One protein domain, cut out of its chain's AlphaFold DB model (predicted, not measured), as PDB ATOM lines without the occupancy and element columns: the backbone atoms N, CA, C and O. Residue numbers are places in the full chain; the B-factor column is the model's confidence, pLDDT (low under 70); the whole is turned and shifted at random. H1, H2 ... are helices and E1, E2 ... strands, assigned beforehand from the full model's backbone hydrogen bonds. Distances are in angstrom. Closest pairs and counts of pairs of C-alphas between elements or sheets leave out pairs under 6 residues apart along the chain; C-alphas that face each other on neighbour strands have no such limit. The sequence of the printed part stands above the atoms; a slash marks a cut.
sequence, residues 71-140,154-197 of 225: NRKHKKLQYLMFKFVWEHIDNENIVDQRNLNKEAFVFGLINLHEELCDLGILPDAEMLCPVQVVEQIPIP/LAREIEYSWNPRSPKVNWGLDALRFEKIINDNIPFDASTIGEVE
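This is residues 71 to 140 and 154 to 197 of the 225 residues of an uncharacterized protein of Parasitella parasitica (UniProt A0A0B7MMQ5). A narrow two-stranded ribbon, E1 and E2, reaches from a helical hairpin, H1 and H2, toward one end of an elongated model, and its base lies by these helices. The short helices H3 and H4, with long unnamed stretches, lie toward the other end. The printed part has 114 residues, in the order H1, H2, E1, E2, H3, H4; the sheet, E1 - E2, is antiparallel. The class is mixed, helices and strands, with under half of the residues in named elements. The whole is compact, with a radius of gyration of the C-alphas of 15.1 A, and spans 52 by 33 by 24 A.

E1, residues 131 to 136, begins at C-alpha 131 (43.861, -39.734, -50.230) and is 15.5 A long; E2, residues 157 to 162, is 16.6 A. H2, residues 102 to 118, is 24.3 A, and H1, residues 75 to 87, is 18.2 A, from C-alpha 75 (37.148, -52.432, -40.066). H3 is residues 178 to 181; H4, residues 190 to 193, ends at C-alpha 193 (47.903, -52.119, -50.193).

E1 and E2 are antiparallel at 147 degrees, with N 132 and O 161 within hydrogen-bond range at 2.8 A. The closest C-alphas of H2 and E1, Val 106 and Val 131, are 7.0 A apart; those of H1 and E2, Glu 87 and Trp 162, 6.6 A. H1 and H2, a helical hairpin, touch at a steep tilt of 39 degrees, opposite ways; their closest C-alphas, Phe 82 and Leu 109, are 6.3 A apart. H3 is close to H1 but not clearly touching; their closest C-alphas, Lys 76 and Ile 181, are 5.9 A apart. H4 is apart from H1, H2 and H3. Every O i to N i+4 pair is within hydrogen-bond range in H1 and H2; H3 and H4 are too short for one.

The farthest C-alphas, Pro 140 and Glu 179, are 53.7 A apart. Residues 141 to 153 are not printed; C-alphas 140 and 154 are 9.6 A apart across the cut. The links H1 to H2, H2 to E1 and E2 to H3 are long. Mean pLDDT of the printed part is 77.7; 21 residues are under 70, among them 135 to 140 and 190 to 197.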
ATOM      1  N   ASN A  71      28.601 -54.108 -38.487       58.91
ATOM      2  CA  ASN A  71      29.345 -53.083 -39.228       58.91
ATOM      3  C   ASN A  71      30.538 -52.532 -38.435       58.91
ATOM      4  O   ASN A  71      31.510 -52.100 -39.042       58.91
ATOM      5  N   ARG A  72      30.476 -52.537 -37.095       64.88
ATOM      6  CA  ARG A  72      31.539 -51.988 -36.243       64.88
ATOM      7  C   ARG A  72      32.714 -52.942 -36.061       64.88
ATOM      8  O   ARG A  72      33.781 -52.503 -35.648       64.88
ATOM      9  N   LYS A  73      32.526 -54.235 -36.343       72.38
ATOM     10  CA  LYS A  73      33.565 -55.256 -36.154       72.38
ATOM     11  C   LYS A  73      34.455 -55.437 -37.375       72.38
ATOM     12  O   LYS A  73      35.584 -55.864 -37.225       72.38
ATOM     13  N   HIS A  74      33.987 -55.102 -38.574       77.75
ATOM     14  CA  HIS A  74      34.710 -55.413 -39.809       77.75
ATOM     15  C   HIS A  74      35.423 -54.183 -40.388       77.75
ATOM     16  O   HIS A  74      35.087 -53.724 -41.482       77.75
ATOM     17  N   LYS A  75      36.425 -53.657 -39.669       82.25
ATOM     18  CA  LYS A  75      37.148 -52.432 -40.066       82.25
ATOM     19  C   LYS A  75      37.847 -52.557 -41.422       82.25
ATOM     20  O   LYS A  75      37.796 -51.628 -42.220       82.25
ATOM     21  N   LYS A  76      38.411 -53.727 -41.742       84.50
ATOM     22  CA  LYS A  76      39.019 -54.007 -43.061       84.50
ATOM     23  C   LYS A  76      38.021 -53.876 -44.201       84.50
ATOM     24  O   LYS A  76      38.305 -53.263 -45.225       84.50
ATOM     25  N   LEU A  77      36.829 -54.435 -44.006       80.25
ATOM     26  CA  LEU A  77      35.752 -54.336 -44.981       80.25
ATOM     27  C   LEU A  77      35.292 -52.885 -45.131       80.25
ATOM     28  O   LEU A  77      35.143 -52.409 -46.253       80.25
ATOM     29  N   GLN A  78      35.107 -52.180 -44.014       81.62
ATOM     30  CA  GLN A  78      34.749 -50.765 -44.015       81.62
ATOM     31  C   GLN A  78      35.779 -49.925 -44.782       81.62
ATOM     32  O   GLN A  78      35.399 -49.118 -45.627       81.62
ATOM     33  N   TYR A  79      37.068 -50.172 -44.556       86.19
ATOM     34  CA  TYR A  79      38.155 -49.480 -45.237       86.19
ATOM     35  C   TYR A  79      38.153 -49.721 -46.746       86.19
ATOM     36  O   TYR A  79      38.185 -48.762 -47.511       86.19
ATOM     37  N   LEU A  80      38.016 -50.973 -47.198       83.75
ATOM     38  CA  LEU A  80      37.911 -51.282 -48.632       83.75
ATOM     39  C   LEU A  80      36.694 -50.626 -49.283       83.75
ATOM     40  O   LEU A  80      36.777 -50.166 -50.418       83.75
ATOM     41  N   MET A  81      35.566 -50.565 -48.572       80.69
ATOM     42  CA  MET A  81      34.373 -49.875 -49.058       80.69
ATOM     43  C   MET A  81      34.616 -48.374 -49.210       80.69
ATOM     44  O   MET A  81      34.259 -47.806 -50.237       80.69
ATOM     45  N   PHE A  82      35.240 -47.738 -48.219       84.06
ATOM     46  CA  PHE A  82      35.533 -46.307 -48.275       84.06
ATOM     47  C   PHE A  82      36.557 -46.011 -49.373       84.06
ATOM     48  O   PHE A  82      36.375 -45.075 -50.146       84.06
ATOM     49  N   LYS A  83      37.578 -46.858 -49.514       86.44
ATOM     50  CA  LYS A  83      38.562 -46.788 -50.594       86.44
ATOM     51  C   LYS A  83      37.904 -46.918 -51.975       86.44
ATOM     52  O   LYS A  83      38.184 -46.111 -52.851       86.44
ATOM     53  N   PHE A  84      36.979 -47.864 -52.160       82.88
ATOM     54  CA  PHE A  84      36.231 -48.025 -53.414       82.88
ATOM     55  C   PHE A  84      35.343 -46.812 -53.732       82.88
ATOM     56  O   PHE A  84      35.290 -46.372 -54.878       82.88
ATOM     57  N   VAL A  85      34.658 -46.261 -52.725       82.81
ATOM     58  CA  VAL A  85      33.836 -45.050 -52.885       82.81
ATOM     59  C   VAL A  85      34.708 -43.844 -53.223       82.81
ATOM     60  O   VAL A  85      34.332 -43.078 -54.100       82.81
ATOM     61  N   TRP A  86      35.878 -43.699 -52.592       88.25
ATOM     62  CA  TRP A  86      36.831 -42.635 -52.915       88.25
ATOM     63  C   TRP A  86      37.334 -42.730 -54.358       88.25
ATOM     64  O   TRP A  86      37.352 -41.729 -55.066       88.25
ATOM     65  N   GLU A  87      37.663 -43.939 -54.823       83.81
ATOM     66  CA  GLU A  87      38.103 -44.173 -56.205       83.81
ATOM     67  C   GLU A  87      37.058 -43.718 -57.240       83.81
ATOM     68  O   GLU A  87      37.411 -43.265 -58.329       83.81
ATOM     69  N   HIS A  88      35.773 -43.816 -56.899       83.50
ATOM     70  CA  HIS A  88      34.652 -43.516 -57.789       83.50
ATOM     71  C   HIS A  88      33.845 -42.298 -57.330       83.50
ATOM     72  O   HIS A  88      32.693 -42.143 -57.739       83.50
ATOM     73  N   ILE A  89      34.428 -41.437 -56.488       84.25
ATOM     74  CA  ILE A  89      33.699 -40.366 -55.797       84.25
ATOM     75  C   ILE A  89      33.070 -39.364 -56.767       84.25
ATOM     76  O   ILE A  89      32.043 -38.777 -56.451       84.25
ATOM     77  N   ASP A  90      33.653 -39.206 -57.956       83.00
ATOM     78  CA  ASP A  90      33.172 -38.312 -59.013       83.00
ATOM     79  C   ASP A  90      32.224 -38.997 -60.011       83.00
ATOM     80  O   ASP A  90      31.677 -38.348 -60.900       83.00
ATOM     81  N   ASN A  91      32.009 -40.312 -59.895       79.50
ATOM     82  CA  ASN A  91      31.130 -41.056 -60.790       79.50
ATOM     83  C   ASN A  91      29.701 -41.113 -60.233       79.50
ATOM     84  O   ASN A  91      29.386 -41.939 -59.376       79.50
ATOM     85  N   GLU A  92      28.814 -40.286 -60.787       76.81
ATOM     86  CA  GLU A  92      27.397 -40.193 -60.392       76.81
ATOM     87  C   GLU A  92      26.603 -41.497 -60.579       76.81
ATOM     88  O   GLU A  92      25.565 -41.686 -59.948       76.81
ATOM     89  N   ASN A  93      27.080 -42.419 -61.424       73.88
ATOM     90  CA  ASN A  93      26.431 -43.720 -61.610       73.88
ATOM     91  C   ASN A  93      26.725 -44.696 -60.462       73.88
ATOM     92  O   ASN A  93      26.017 -45.690 -60.309       73.88
ATOM     93  N   ILE A  94      27.786 -44.443 -59.692       71.06
ATOM     94  CA  ILE A  94      28.268 -45.324 -58.621       71.06
ATOM     95  C   ILE A  94      27.999 -44.694 -57.254       71.06
ATOM     96  O   ILE A  94      27.554 -45.384 -56.336       71.06
ATOM     97  N   VAL A  95      28.251 -43.392 -57.116       73.00
ATOM     98  CA  VAL A  95      28.105 -42.652 -55.862       73.00
ATOM     99  C   VAL A  95      27.029 -41.585 -56.019       73.00
ATOM    100  O   VAL A  95      27.136 -40.700 -56.869       73.00
ATOM    101  N   ASP A  96      26.008 -41.649 -55.161       79.69
ATOM    102  CA  ASP A  96      25.001 -40.592 -55.074       79.69
ATOM    103  C   ASP A  96      25.643 -39.313 -54.523       79.69
ATOM    104  O   ASP A  96      26.112 -39.265 -53.385       79.69
ATOM    105  N   GLN A  97      25.657 -38.269 -55.346       77.94
ATOM    106  CA  GLN A  97      26.236 -36.971 -55.003       77.94
ATOM    107  C   GLN A  97      25.321 -36.145 -54.088       77.94
ATOM    108  O   GLN A  97      25.737 -35.122 -53.536       77.94
ATOM    109  N   ARG A  98      24.055 -36.549 -53.914       76.75
ATOM    110  CA  ARG A  98      23.094 -35.806 -53.094       76.75
ATOM    111  C   ARG A  98      23.523 -35.837 -51.629       76.75
ATOM    112  O   ARG A  98      23.494 -36.876 -50.980       76.75
ATOM    113  N   ASN A  99      23.850 -34.660 -51.095       78.50
ATOM    114  CA  ASN A  99      24.360 -34.455 -49.732       78.50
ATOM    115  C   ASN A  99      25.753 -35.057 -49.466       78.50
ATOM    116  O   ASN A  99      26.129 -35.219 -48.303       78.50
ATOM    117  N   LEU A 100      26.527 -35.378 -50.507       80.88
ATOM    118  CA  LEU A 100      27.892 -35.857 -50.331       80.88
ATOM    119  C   LEU A 100      28.791 -34.715 -49.834       80.88
ATOM    120  O   LEU A 100      29.038 -33.744 -50.547       80.88
ATOM    121  N   ASN A 101      29.314 -34.849 -48.617       85.50
ATOM    122  CA  ASN A 101      30.374 -33.982 -48.114       85.50
ATOM    123  C   ASN A 101      31.729 -34.666 -48.339       85.50
ATOM    124  O   ASN A 101      32.129 -35.533 -47.559       85.50
ATOM    125  N   LYS A 102      32.413 -34.280 -49.424       84.56
ATOM    126  CA  LYS A 102      33.703 -34.861 -49.821       84.56
ATOM    127  C   LYS A 102      34.775 -34.689 -48.745       84.56
ATOM    128  O   LYS A 102      35.472 -35.649 -48.446       84.56
ATOM    129  N   GLU A 103      34.865 -33.517 -48.120       83.88
ATOM    130  CA  GLU A 103      35.863 -33.245 -47.078       83.88
ATOM    131  C   GLU A 103      35.650 -34.144 -45.858       83.88
ATOM    132  O   GLU A 103      36.567 -34.835 -45.420       83.88
ATOM    133  N   ALA A 104      34.418 -34.212 -45.343       85.25
ATOM    134  CA  ALA A 104      34.099 -35.066 -44.200       85.25
ATOM    135  C   ALA A 104      34.354 -36.554 -44.501       85.25
ATOM    136  O   ALA A 104      34.831 -37.290 -43.636       85.25
ATOM    137  N   PHE A 105      34.059 -36.989 -45.728       87.31
ATOM    138  CA  PHE A 105      34.342 -38.349 -46.177       87.31
ATOM    139  C   PHE A 105      35.849 -38.634 -46.220       87.31
ATOM    140  O   PHE A 105      36.295 -39.658 -45.701       87.31
ATOM    141  N   VAL A 106      36.631 -37.707 -46.775       88.12
ATOM    142  CA  VAL A 106      38.093 -37.787 -46.833       88.12
ATOM    143  C   VAL A 106      38.699 -37.889 -45.436       88.12
ATOM    144  O   VAL A 106      39.490 -38.799 -45.194       88.12
ATOM    145  N   PHE A 107      38.291 -37.034 -44.495       86.25
ATOM    146  CA  PHE A 107      38.760 -37.125 -43.109       86.25
ATOM    147  C   PHE A 107      38.419 -38.478 -42.478       86.25
ATOM    148  O   PHE A 107      39.252 -39.073 -41.801       86.25
ATOM    149  N   GLY A 108      37.216 -39.001 -42.733       87.06
ATOM    150  CA  GLY A 108      36.824 -40.330 -42.268       87.06
ATOM    151  C   GLY A 108      37.709 -41.449 -42.828       87.06
ATOM    152  O   GLY A 108      38.064 -42.368 -42.093       87.06
ATOM    153  N   LEU A 109      38.082 -41.371 -44.108       88.31
ATOM    154  CA  LEU A 109      38.960 -42.347 -44.753       88.31
ATOM    155  C   LEU A 109      40.407 -42.253 -44.245       88.31
ATOM    156  O   LEU A 109      41.007 -43.293 -43.992       88.31
ATOM    157  N   ILE A 110      40.942 -41.044 -44.049       89.31
ATOM    158  CA  ILE A 110      42.284 -40.835 -43.478       89.31
ATOM    159  C   ILE A 110      42.346 -41.391 -42.053       89.31
ATOM    160  O   ILE A 110      43.193 -42.230 -41.772       89.31
ATOM    161  N   ASN A 111      41.398 -41.021 -41.186       89.56
ATOM    162  CA  ASN A 111      41.372 -41.502 -39.802       89.56
ATOM    163  C   ASN A 111      41.275 -43.034 -39.728       89.56
ATOM    164  O   ASN A 111      41.900 -43.661 -38.879       89.56
ATOM    165  N   LEU A 112      40.489 -43.648 -40.619       89.00
ATOM    166  CA  LEU A 112      40.383 -45.104 -40.688       89.00
ATOM    167  C   LEU A 112      41.674 -45.749 -41.213       89.00
ATOM    168  O   LEU A 112      42.016 -46.845 -40.781       89.00
ATOM    169  N   HIS A 113      42.379 -45.099 -42.141       90.06
ATOM    170  CA  HIS A 113      43.681 -45.560 -42.615       90.06
ATOM    171  C   HIS A 113      44.709 -45.557 -41.478       90.06
ATOM    172  O   HIS A 113      45.304 -46.596 -41.208       90.06
ATOM    173  N   GLU A 114      44.846 -44.430 -40.774       89.94
ATOM    174  CA  GLU A 114      45.741 -44.280 -39.620       89.94
ATOM    175  C   GLU A 114      45.426 -45.314 -38.532       89.94
ATOM    176  O   GLU A 114      46.312 -46.044 -38.098       89.94
ATOM    177  N   GLU A 115      44.147 -45.488 -38.185       89.94
ATOM    178  CA  GLU A 115      43.727 -46.489 -37.201       89.94
ATOM    179  C   GLU A 115      44.111 -47.922 -37.615       89.94
ATOM    180  O   GLU A 115      44.472 -48.747 -36.776       89.94
ATOM    181  N   LEU A 116      44.033 -48.258 -38.906       88.69
ATOM    182  CA  LEU A 116      44.425 -49.580 -39.395       88.69
ATOM    183  C   LEU A 116      45.947 -49.778 -39.445       88.69
ATOM    184  O   LEU A 116      46.399 -50.914 -39.265       88.69
ATOM    185  N   CYS A 117      46.721 -48.714 -39.667       89.12
ATOM    186  CA  CYS A 117      48.177 -48.730 -39.526       89.12
ATOM    187  C   CYS A 117      48.570 -48.946 -38.056       89.12
ATOM    188  O   CYS A 117      49.319 -49.877 -37.761       89.12
ATOM    189  N   ASP A 118      47.963 -48.198 -37.128       88.50
ATOM    190  CA  ASP A 118      48.194 -48.315 -35.679       88.50
ATOM    191  C   ASP A 118      47.878 -49.719 -35.142       88.50
ATOM    192  O   ASP A 118      48.554 -50.241 -34.254       88.50
ATOM    193  N   LEU A 119      46.844 -50.365 -35.693       86.50
ATOM    194  CA  LEU A 119      46.457 -51.733 -35.340       86.50
ATOM    195  C   LEU A 119      47.347 -52.814 -35.980       86.50
ATOM    196  O   LEU A 119      47.110 -54.001 -35.745       86.50
ATOM    197  N   GLY A 120      48.327 -52.446 -36.814       84.38
ATOM    198  CA  GLY A 120      49.178 -53.388 -37.549       84.38
ATOM    199  C   GLY A 120      48.429 -54.201 -38.613       84.38
ATOM    200  O   GLY A 120      48.917 -55.228 -39.084       84.38
ATOM    201  N   ILE A 121      47.222 -53.768 -38.987       86.06
ATOM    202  CA  ILE A 121      46.416 -54.394 -40.041       86.06
ATOM    203  C   ILE A 121      46.946 -54.001 -41.424       86.06
ATOM    204  O   ILE A 121      46.876 -54.807 -42.356       86.06
ATOM    205  N   LEU A 122      47.446 -52.771 -41.546       84.88
ATOM    206  CA  LEU A 122      48.110 -52.230 -42.726       84.88
ATOM    207  C   LEU A 122      49.604 -52.005 -42.410       84.88
ATOM    208  O   LEU A 122      49.992 -50.880 -42.099       84.88
ATOM    209  N   PRO A 123      50.444 -53.055 -42.426       80.38
ATOM    210  CA  PRO A 123      51.873 -52.902 -42.168       80.38
ATOM    211  C   PRO A 123      52.533 -52.074 -43.280       80.38
ATOM    212  O   PRO A 123      52.209 -52.257 -44.452       80.38
ATOM    213  N   ASP A 124      53.431 -51.162 -42.896       78.94
ATOM    214  CA  ASP A 124      54.250 -50.322 -43.791       78.94
ATOM    215  C   ASP A 124      53.451 -49.496 -44.824       78.94
ATOM    216  O   ASP A 124      53.953 -49.094 -45.873       78.94
ATOM    217  N   ALA A 125      52.180 -49.221 -44.523       81.19
ATOM    218  CA  ALA A 125      51.228 -48.634 -45.459       81.19
ATOM    219  C   ALA A 125      51.022 -47.122 -45.309       81.19
ATOM    220  O   ALA A 125      50.194 -46.564 -46.026       81.19
ATOM    221  N   GLU A 126      51.738 -46.459 -44.399       81.00
ATOM    222  CA  GLU A 126      51.524 -45.045 -44.042       81.00
ATOM    223  C   GLU A 126      51.561 -44.116 -45.269       81.00
ATOM    224  O   GLU A 126      50.759 -43.193 -45.409       81.00
ATOM    225  N   MET A 127      52.452 -44.413 -46.222       80.12
ATOM    226  CA  MET A 127      52.628 -43.646 -47.463       80.12
ATOM    227  C   MET A 127      51.652 -44.055 -48.586       80.12
ATOM    228  O   MET A 127      51.650 -43.461 -49.667       80.12
ATOM    229  N   LEU A 128      50.821 -45.072 -48.345       85.00
ATOM    230  CA  LEU A 128      49.882 -45.673 -49.300       85.00
ATOM    231  C   LEU A 128      48.423 -45.288 -49.008       85.00
ATOM    232  O   LEU A 128      47.492 -45.870 -49.586       85.00
ATOM    233  N   CYS A 129      48.215 -44.280 -48.150       86.94
ATOM    234  CA  CYS A 129      46.909 -43.681 -47.911       86.94
ATOM    235  C   CYS A 129      46.250 -43.302 -49.252       86.94
ATOM    236  O   CYS A 129      46.877 -42.628 -50.073       86.94
ATOM    237  N   PRO A 130      45.002 -43.729 -49.519       86.25
ATOM    238  CA  PRO A 130      44.343 -43.514 -50.808       86.25
ATOM    239  C   PRO A 130      44.004 -42.043 -51.092       86.25
ATOM    240  O   PRO A 130      43.683 -41.695 -52.230       86.25
ATOM    241  N   VAL A 131      44.075 -41.173 -50.082       87.81
ATOM    242  CA  VAL A 131      43.861 -39.734 -50.230       87.81
ATOM    243  C   VAL A 131      45.206 -39.025 -50.356       87.81
ATOM    244  O   VAL A 131      46.048 -39.113 -49.468       87.81
ATOM    245  N   GLN A 132      45.371 -38.257 -51.430       86.56
ATOM    246  CA  GLN A 132      46.470 -37.318 -51.611       86.56
ATOM    247  C   GLN A 132      45.966 -35.880 -51.457       86.56
ATOM    248  O   GLN A 132      45.017 -35.466 -52.127       86.56
ATOM    249  N   VAL A 133      46.629 -35.114 -50.592       83.00
ATOM    250  CA  VAL A 133      46.371 -33.683 -50.403       83.00
ATOM    251  C   VAL A 133      47.168 -32.892 -51.439       83.00
ATOM    252  O   VAL A 133      48.394 -32.975 -51.483       83.00
ATOM    253  N   VAL A 134      46.474 -32.122 -52.272       76.88
ATOM    254  CA  VAL A 134      47.051 -31.232 -53.283       76.88
ATOM    255  C   VAL A 134      46.799 -29.797 -52.830       76.88
ATOM    256  O   VAL A 134      45.673 -29.308 -52.852       76.88
ATOM    257  N   GLU A 135      47.849 -29.105 -52.385       69.44
ATOM    258  CA  GLU A 135      47.752 -27.673 -52.097       69.44
ATOM    259  C   GLU A 135      47.748 -26.889 -53.418       69.44
ATOM    260  O   GLU A 135      48.751 -26.867 -54.137       69.44
ATOM    261  N   GLN A 136      46.652 -26.195 -53.735       60.69
ATOM    262  CA  GLN A 136      46.671 -25.219 -54.819       60.69
ATOM    263  C   GLN A 136      47.195 -23.876 -54.298       60.69
ATOM    264  O   GLN A 136      46.587 -23.222 -53.447       60.69
ATOM    265  N   ILE A 137      48.337 -23.432 -54.832       57.28
ATOM    266  CA  ILE A 137      48.813 -22.058 -54.644       57.28
ATOM    267  C   ILE A 137      48.102 -21.195 -55.695       57.28
ATOM    268  O   ILE A 137      48.396 -21.342 -56.886       57.28
ATOM    269  N   PRO A 138      47.196 -20.274 -55.315       56.31
ATOM    270  CA  PRO A 138      46.532 -19.424 -56.290       56.31
ATOM    271  C   PRO A 138      47.570 -18.542 -56.991       56.31
ATOM    272  O   PRO A 138      48.190 -17.673 -56.376       56.31
ATOM    273  N   ILE A 139      47.764 -18.750 -58.297       55.97
ATOM    274  CA  ILE A 139      48.602 -17.869 -59.116       55.97
ATOM    275  C   ILE A 139      47.858 -16.532 -59.226       55.97
ATOM    276  O   ILE A 139      46.769 -16.489 -59.810       55.97
ATOM    277  N   PRO A 140      48.397 -15.417 -58.695       54.81
ATOM    278  CA  PRO A 140      47.708 -14.142 -58.773       54.81
ATOM    279  C   PRO A 140      47.581 -13.734 -60.243       54.81
ATOM    280  O   PRO A 140      48.572 -13.440 -60.917       54.81
ATOM    281  N   LEU A 154      46.169 -15.452 -49.246       49.03
ATOM    282  CA  LEU A 154      46.417 -16.835 -49.652       49.03
ATOM    283  C   LEU A 154      45.555 -17.735 -48.757       49.03
ATOM    284  O   LEU A 154      46.043 -18.321 -47.796       49.03
ATOM    285  N   ALA A 155      44.257 -17.817 -49.045       51.47
ATOM    286  CA  ALA A 155      43.506 -19.000 -48.670       51.47
ATOM    287  C   ALA A 155      44.105 -20.133 -49.510       51.47
ATOM    288  O   ALA A 155      44.010 -20.108 -50.736       51.47
ATOM    289  N   ARG A 156      44.838 -21.045 -48.863       55.81
ATOM    290  CA  ARG A 156      45.272 -22.282 -49.511       55.81
ATOM    291  C   ARG A 156      44.003 -23.061 -49.816       55.81
ATOM    292  O   ARG A 156      43.276 -23.413 -48.891       55.81
ATOM    293  N   GLU A 157      43.712 -23.256 -51.091       61.72
ATOM    294  CA  GLU A 157      42.617 -24.123 -51.502       61.72
ATOM    295  C   GLU A 157      43.181 -25.545 -51.471       61.72
ATOM    296  O   GLU A 157      44.106 -25.880 -52.215       61.72
ATOM    297  N   ILE A 158      42.738 -26.322 -50.484       71.38
ATOM    298  CA  ILE A 158      43.160 -27.708 -50.309       71.38
ATOM    299  C   ILE A 158      42.253 -28.553 -51.193       71.38
ATOM    300  O   ILE A 158      41.045 -28.602 -50.972       71.38
ATOM    301  N   GLU A 159      42.830 -29.216 -52.186       80.94
ATOM    302  CA  GLU A 159      42.125 -30.180 -53.019       80.94
ATOM    303  C   GLU A 159      42.550 -31.597 -52.625       80.94
ATOM    304  O   GLU A 159      43.715 -31.859 -52.330       80.94
ATOM    305  N   TYR A 160      41.599 -32.525 -52.611       84.56
ATOM    306  CA  TYR A 160      41.864 -33.932 -52.330       84.56
ATOM    307  C   TYR A 160      41.743 -34.734 -53.618       84.56
ATOM    308  O   TYR A 160      40.767 -34.596 -54.351       84.56
ATOM    309  N   SER A 161      42.717 -35.600 -53.873       88.44
ATOM    310  CA  SER A 161      42.755 -36.460 -55.056       88.44
ATOM    311  C   SER A 161      43.123 -37.898 -54.688       88.44
ATOM    312  O   SER A 161      43.497 -38.195 -53.549       88.44
ATOM    313  N   TRP A 162      42.967 -38.818 -55.637       88.44
ATOM    314  CA  TRP A 162      43.384 -40.206 -55.462       88.44
ATOM    315  C   TRP A 162      44.912 -40.318 -55.448       88.44
ATOM    316  O   TRP A 162      45.564 -39.859 -56.383       88.44
ATOM    317  N   ASN A 163      45.477 -40.981 -54.436       88.56
ATOM    318  CA  ASN A 163      46.909 -41.276 -54.399       88.56
ATOM    319  C   ASN A 163      47.259 -42.359 -55.441       88.56
ATOM    320  O   ASN A 163      46.843 -43.509 -55.276       88.56
ATOM    321  N   PRO A 164      48.064 -42.055 -56.477       85.25
ATOM    322  CA  PRO A 164      48.396 -43.011 -57.534       85.25
ATOM    323  C   PRO A 164      49.224 -44.208 -57.046       85.25
ATOM    324  O   PRO A 164      49.225 -45.240 -57.711       85.25
ATOM    325  N   ARG A 165      49.903 -44.097 -55.896       84.06
ATOM    326  CA  ARG A 165      50.641 -45.211 -55.275       84.06
ATOM    327  C   ARG A 165      49.715 -46.202 -54.572       84.06
ATOM    328  O   ARG A 165      50.087 -47.353 -54.382       84.06
ATOM    329  N   SER A 166      48.502 -45.776 -54.206       84.38
ATOM    330  CA  SER A 166      47.512 -46.668 -53.607       84.38
ATOM    331  C   SER A 166      46.849 -47.503 -54.713       84.38
ATOM    332  O   SER A 166      46.223 -46.939 -55.620       84.38
ATOM    333  N   PRO A 167      46.939 -48.844 -54.673       83.94
ATOM    334  CA  PRO A 167      46.354 -49.704 -55.687       83.94
ATOM    335  C   PRO A 167      44.834 -49.620 -55.630       83.94
ATOM    336  O   PRO A 167      44.235 -49.467 -54.566       83.94
ATOM    337  N   LYS A 168      44.193 -49.763 -56.780       84.06
ATOM    338  CA  LYS A 168      42.732 -49.744 -56.895       84.06
ATOM    339  C   LYS A 168      42.098 -50.977 -56.262       84.06
ATOM    340  O   LYS A 168      42.733 -52.028 -56.142       84.06
ATOM    341  N   VAL A 169      40.837 -50.866 -55.849       79.69
ATOM    342  CA  VAL A 169      40.151 -51.994 -55.204       79.69
ATOM    343  C   VAL A 169      39.719 -53.004 -56.265       79.69
ATOM    344  O   VAL A 169      38.751 -52.790 -56.988       79.69
ATOM    345  N   ASN A 170      40.415 -54.140 -56.332       79.81
ATOM    346  CA  ASN A 170      40.057 -55.243 -57.221       79.81
ATOM    347  C   ASN A 170      39.404 -56.393 -56.445       79.81
ATOM    348  O   ASN A 170      40.084 -57.297 -55.957       79.81
ATOM    349  N   TRP A 171      38.072 -56.384 -56.377       70.56
ATOM    350  CA  TRP A 171      37.272 -57.402 -55.683       70.56
ATOM    351  C   TRP A 171      37.455 -58.840 -56.208       70.56
ATOM    352  O   TRP A 171      37.045 -59.782 -55.532       70.56
ATOM    353  N   GLY A 172      38.078 -59.024 -57.380       68.81
ATOM    354  CA  GLY A 172      38.439 -60.336 -57.921       68.81
ATOM    355  C   GLY A 172      39.699 -60.956 -57.302       68.81
ATOM    356  O   GLY A 172      39.974 -62.129 -57.543       68.81
ATOM    357  N   LEU A 173      40.472 -60.205 -56.504       73.44
ATOM    358  CA  LEU A 173      41.679 -60.716 -55.854       73.44
ATOM    359  C   LEU A 173      41.353 -61.726 -54.750       73.44
ATOM    360  O   LEU A 173      40.528 -61.485 -53.868       73.44
ATOM    361  N   ASP A 174      42.111 -62.822 -54.712       75.19
ATOM    362  CA  ASP A 174      41.975 -63.858 -53.685       75.19
ATOM    363  C   ASP A 174      42.280 -63.361 -52.268       75.19
ATOM    364  O   ASP A 174      41.804 -63.949 -51.291       75.19
ATOM    365  N   ALA A 175      43.076 -62.299 -52.139       74.19
ATOM    366  CA  ALA A 175      43.342 -61.609 -50.880       74.19
ATOM    367  C   ALA A 175      42.099 -60.874 -50.345       74.19
ATOM    368  O   ALA A 175      41.905 -60.801 -49.135       74.19
ATOM    369  N   LEU A 176      41.208 -60.425 -51.235       74.44
ATOM    370  CA  LEU A 176      39.975 -59.721 -50.888       74.44
ATOM    371  C   LEU A 176      38.775 -60.656 -50.724       74.44
ATOM    372  O   LEU A 176      37.646 -60.195 -50.650       74.44
ATOM    373  N   ARG A 177      38.966 -61.973 -50.603       76.44
ATOM    374  CA  ARG A 177      37.851 -62.865 -50.253       76.44
ATOM    375  C   ARG A 177      37.313 -62.524 -48.865       76.44
ATOM    376  O   ARG A 177      38.077 -62.338 -47.920       76.44
ATOM    377  N   PHE A 178      35.986 -62.543 -48.727       72.75
ATOM    378  CA  PHE A 178      35.286 -62.180 -47.492       72.75
ATOM    379  C   PHE A 178      35.882 -62.829 -46.232       72.75
ATOM    380  O   PHE A 178      36.089 -62.142 -45.243       72.75
ATOM    381  N   GLU A 179      36.209 -64.124 -46.282       75.06
ATOM    382  CA  GLU A 179      36.773 -64.886 -45.155       75.06
ATOM    383  C   GLU A 179      38.116 -64.344 -44.656       75.06
ATOM    384  O   GLU A 179      38.399 -64.419 -43.463       75.06
ATOM    385  N   LYS A 180      38.925 -63.784 -45.560       76.69
ATOM    386  CA  LYS A 180      40.199 -63.149 -45.222       76.69
ATOM    387  C   LYS A 180      39.978 -61.735 -44.696       76.69
ATOM    388  O   LYS A 180      40.572 -61.366 -43.692       76.69
ATOM    389  N   ILE A 181      39.065 -60.982 -45.314       78.06
ATOM    390  CA  ILE A 181      38.748 -59.602 -44.912       78.06
ATOM    391  C   ILE A 181      38.173 -59.545 -43.492       78.06
ATOM    392  O   ILE A 181      38.517 -58.647 -42.734       78.06
ATOM    393  N   ILE A 182      37.287 -60.470 -43.113       78.25
ATOM    394  CA  ILE A 182      36.683 -60.449 -41.770       78.25
ATOM    395  C   ILE A 182      37.615 -60.950 -40.668       78.25
ATOM    396  O   ILE A 182      37.250 -60.880 -39.496       78.25
ATOM    397  N   ASN A 183      38.766 -61.519 -41.026       79.81
ATOM    398  CA  ASN A 183      39.717 -62.025 -40.056       79.81
ATOM    399  C   ASN A 183      40.684 -60.910 -39.666       79.81
ATOM    400  O   ASN A 183      41.659 -60.643 -40.369       79.81
ATOM    401  N   ASP A 184      40.421 -60.262 -38.535       71.88
ATOM    402  CA  ASP A 184      41.227 -59.129 -38.076       71.88
ATOM    403  C   ASP A 184      42.682 -59.515 -37.774       71.88
ATOM    404  O   ASP A 184      43.576 -58.709 -38.021       71.88
ATOM    405  N   ASN A 185      42.944 -60.775 -37.410       78.75
ATOM    406  CA  ASN A 185      44.280 -61.273 -37.066       78.75
ATOM    407  C   ASN A 185      45.236 -61.419 -38.264       78.75
ATOM    408  O   ASN A 185      46.424 -61.647 -38.059       78.75
ATOM    409  N   ILE A 186      44.735 -61.359 -39.503       81.00
ATOM    410  CA  ILE A 186      45.554 -61.523 -40.714       81.00
ATOM    411  C   ILE A 186      45.720 -60.163 -41.392       81.00
ATOM    412  O   ILE A 186      44.737 -59.691 -41.957       81.00
ATOM    413  N   PRO A 187      46.900 -59.523 -41.376       82.19
ATOM    414  CA  PRO A 187      47.117 -58.243 -42.050       82.19
ATOM    415  C   PRO A 187      46.681 -58.259 -43.519       82.19
ATOM    416  O   PRO A 187      46.586 -59.319 -44.145       82.19
ATOM    417  N   PHE A 188      46.397 -57.082 -44.072       80.25
ATOM    418  CA  PHE A 188      46.187 -56.972 -45.511       80.25
ATOM    419  C   PHE A 188      47.450 -57.404 -46.261       80.25
ATOM    420  O   PHE A 188      48.571 -57.153 -45.829       80.25
ATOM    421  N   ASP A 189      47.245 -58.070 -47.391       71.38
ATOM    422  CA  ASP A 189      48.339 -58.506 -48.247       71.38
ATOM    423  C   ASP A 189      48.943 -57.298 -48.980       71.38
ATOM    424  O   ASP A 189      48.208 -56.393 -49.389       71.38
ATOM    425  N   ALA A 190      50.257 -57.299 -49.206       64.50
ATOM    426  CA  ALA A 190      50.960 -56.228 -49.918       64.50
ATOM    427  C   ALA A 190      50.345 -55.981 -51.307       64.50
ATOM    428  O   ALA A 190      50.179 -54.840 -51.728       64.50
ATOM    429  N   SER A 191      49.846 -57.036 -51.960       65.56
ATOM    430  CA  SER A 191      49.118 -56.956 -53.236       65.56
ATOM    431  C   SER A 191      47.838 -56.097 -53.195       65.56
ATOM    432  O   SER A 191      47.370 -55.622 -54.230       65.56
ATOM    433  N   THR A 192      47.261 -55.879 -52.009       66.06
ATOM    434  CA  THR A 192      46.033 -55.087 -51.794       66.06
ATOM    435  C   THR A 192      46.285 -53.666 -51.286       66.06
ATOM    436  O   THR A 192      45.398 -52.808 -51.391       66.06
ATOM    437  N   ILE A 193      47.486 -53.407 -50.765       63.06
ATOM    438  CA  ILE A 193      47.903 -52.119 -50.193       63.06
ATOM    439  C   ILE A 193      48.877 -51.378 -51.121       63.06
ATOM    440  O   ILE A 193      48.840 -50.154 -51.148       63.06
ATOM    441  N   GLY A 194      49.638 -52.104 -51.945       56.06
ATOM    442  CA  GLY A 194      50.693 -51.592 -52.818       56.06
ATOM    443  C   GLY A 194      52.067 -51.885 -52.218       56.06
ATOM    444  O   GLY A 194      52.191 -52.031 -51.005       56.06
ATOM    445  N   GLU A 195      53.096 -51.991 -53.057       54.41
ATOM    446  CA  GLU A 195      54.484 -52.000 -52.589       54.41
ATOM    447  C   GLU A 195      54.984 -50.554 -52.510       54.41
ATOM    448  O   GLU A 195      54.729 -49.744 -53.405       54.41
ATOM    449  N   VAL A 196      55.688 -50.216 -51.429       49.94
ATOM    450  CA  VAL A 196      56.455 -48.973 -51.368       49.94
ATOM    451  C   VAL A 196      57.703 -49.193 -52.221       49.94
ATOM    452  O   VAL A 196      58.627 -49.878 -51.793       49.94
ATOM    453  N   GLU A 197      57.740 -48.645 -53.438       48.34
ATOM    454  CA  GLU A 197      59.017 -48.490 -54.138       48.34
ATOM    455  C   GLU A 197      59.874 -47.535 -53.297       48.34
ATOM    456  O   GLU A 197      59.537 -46.356 -53.149       48.34
TER     457      GLU A 197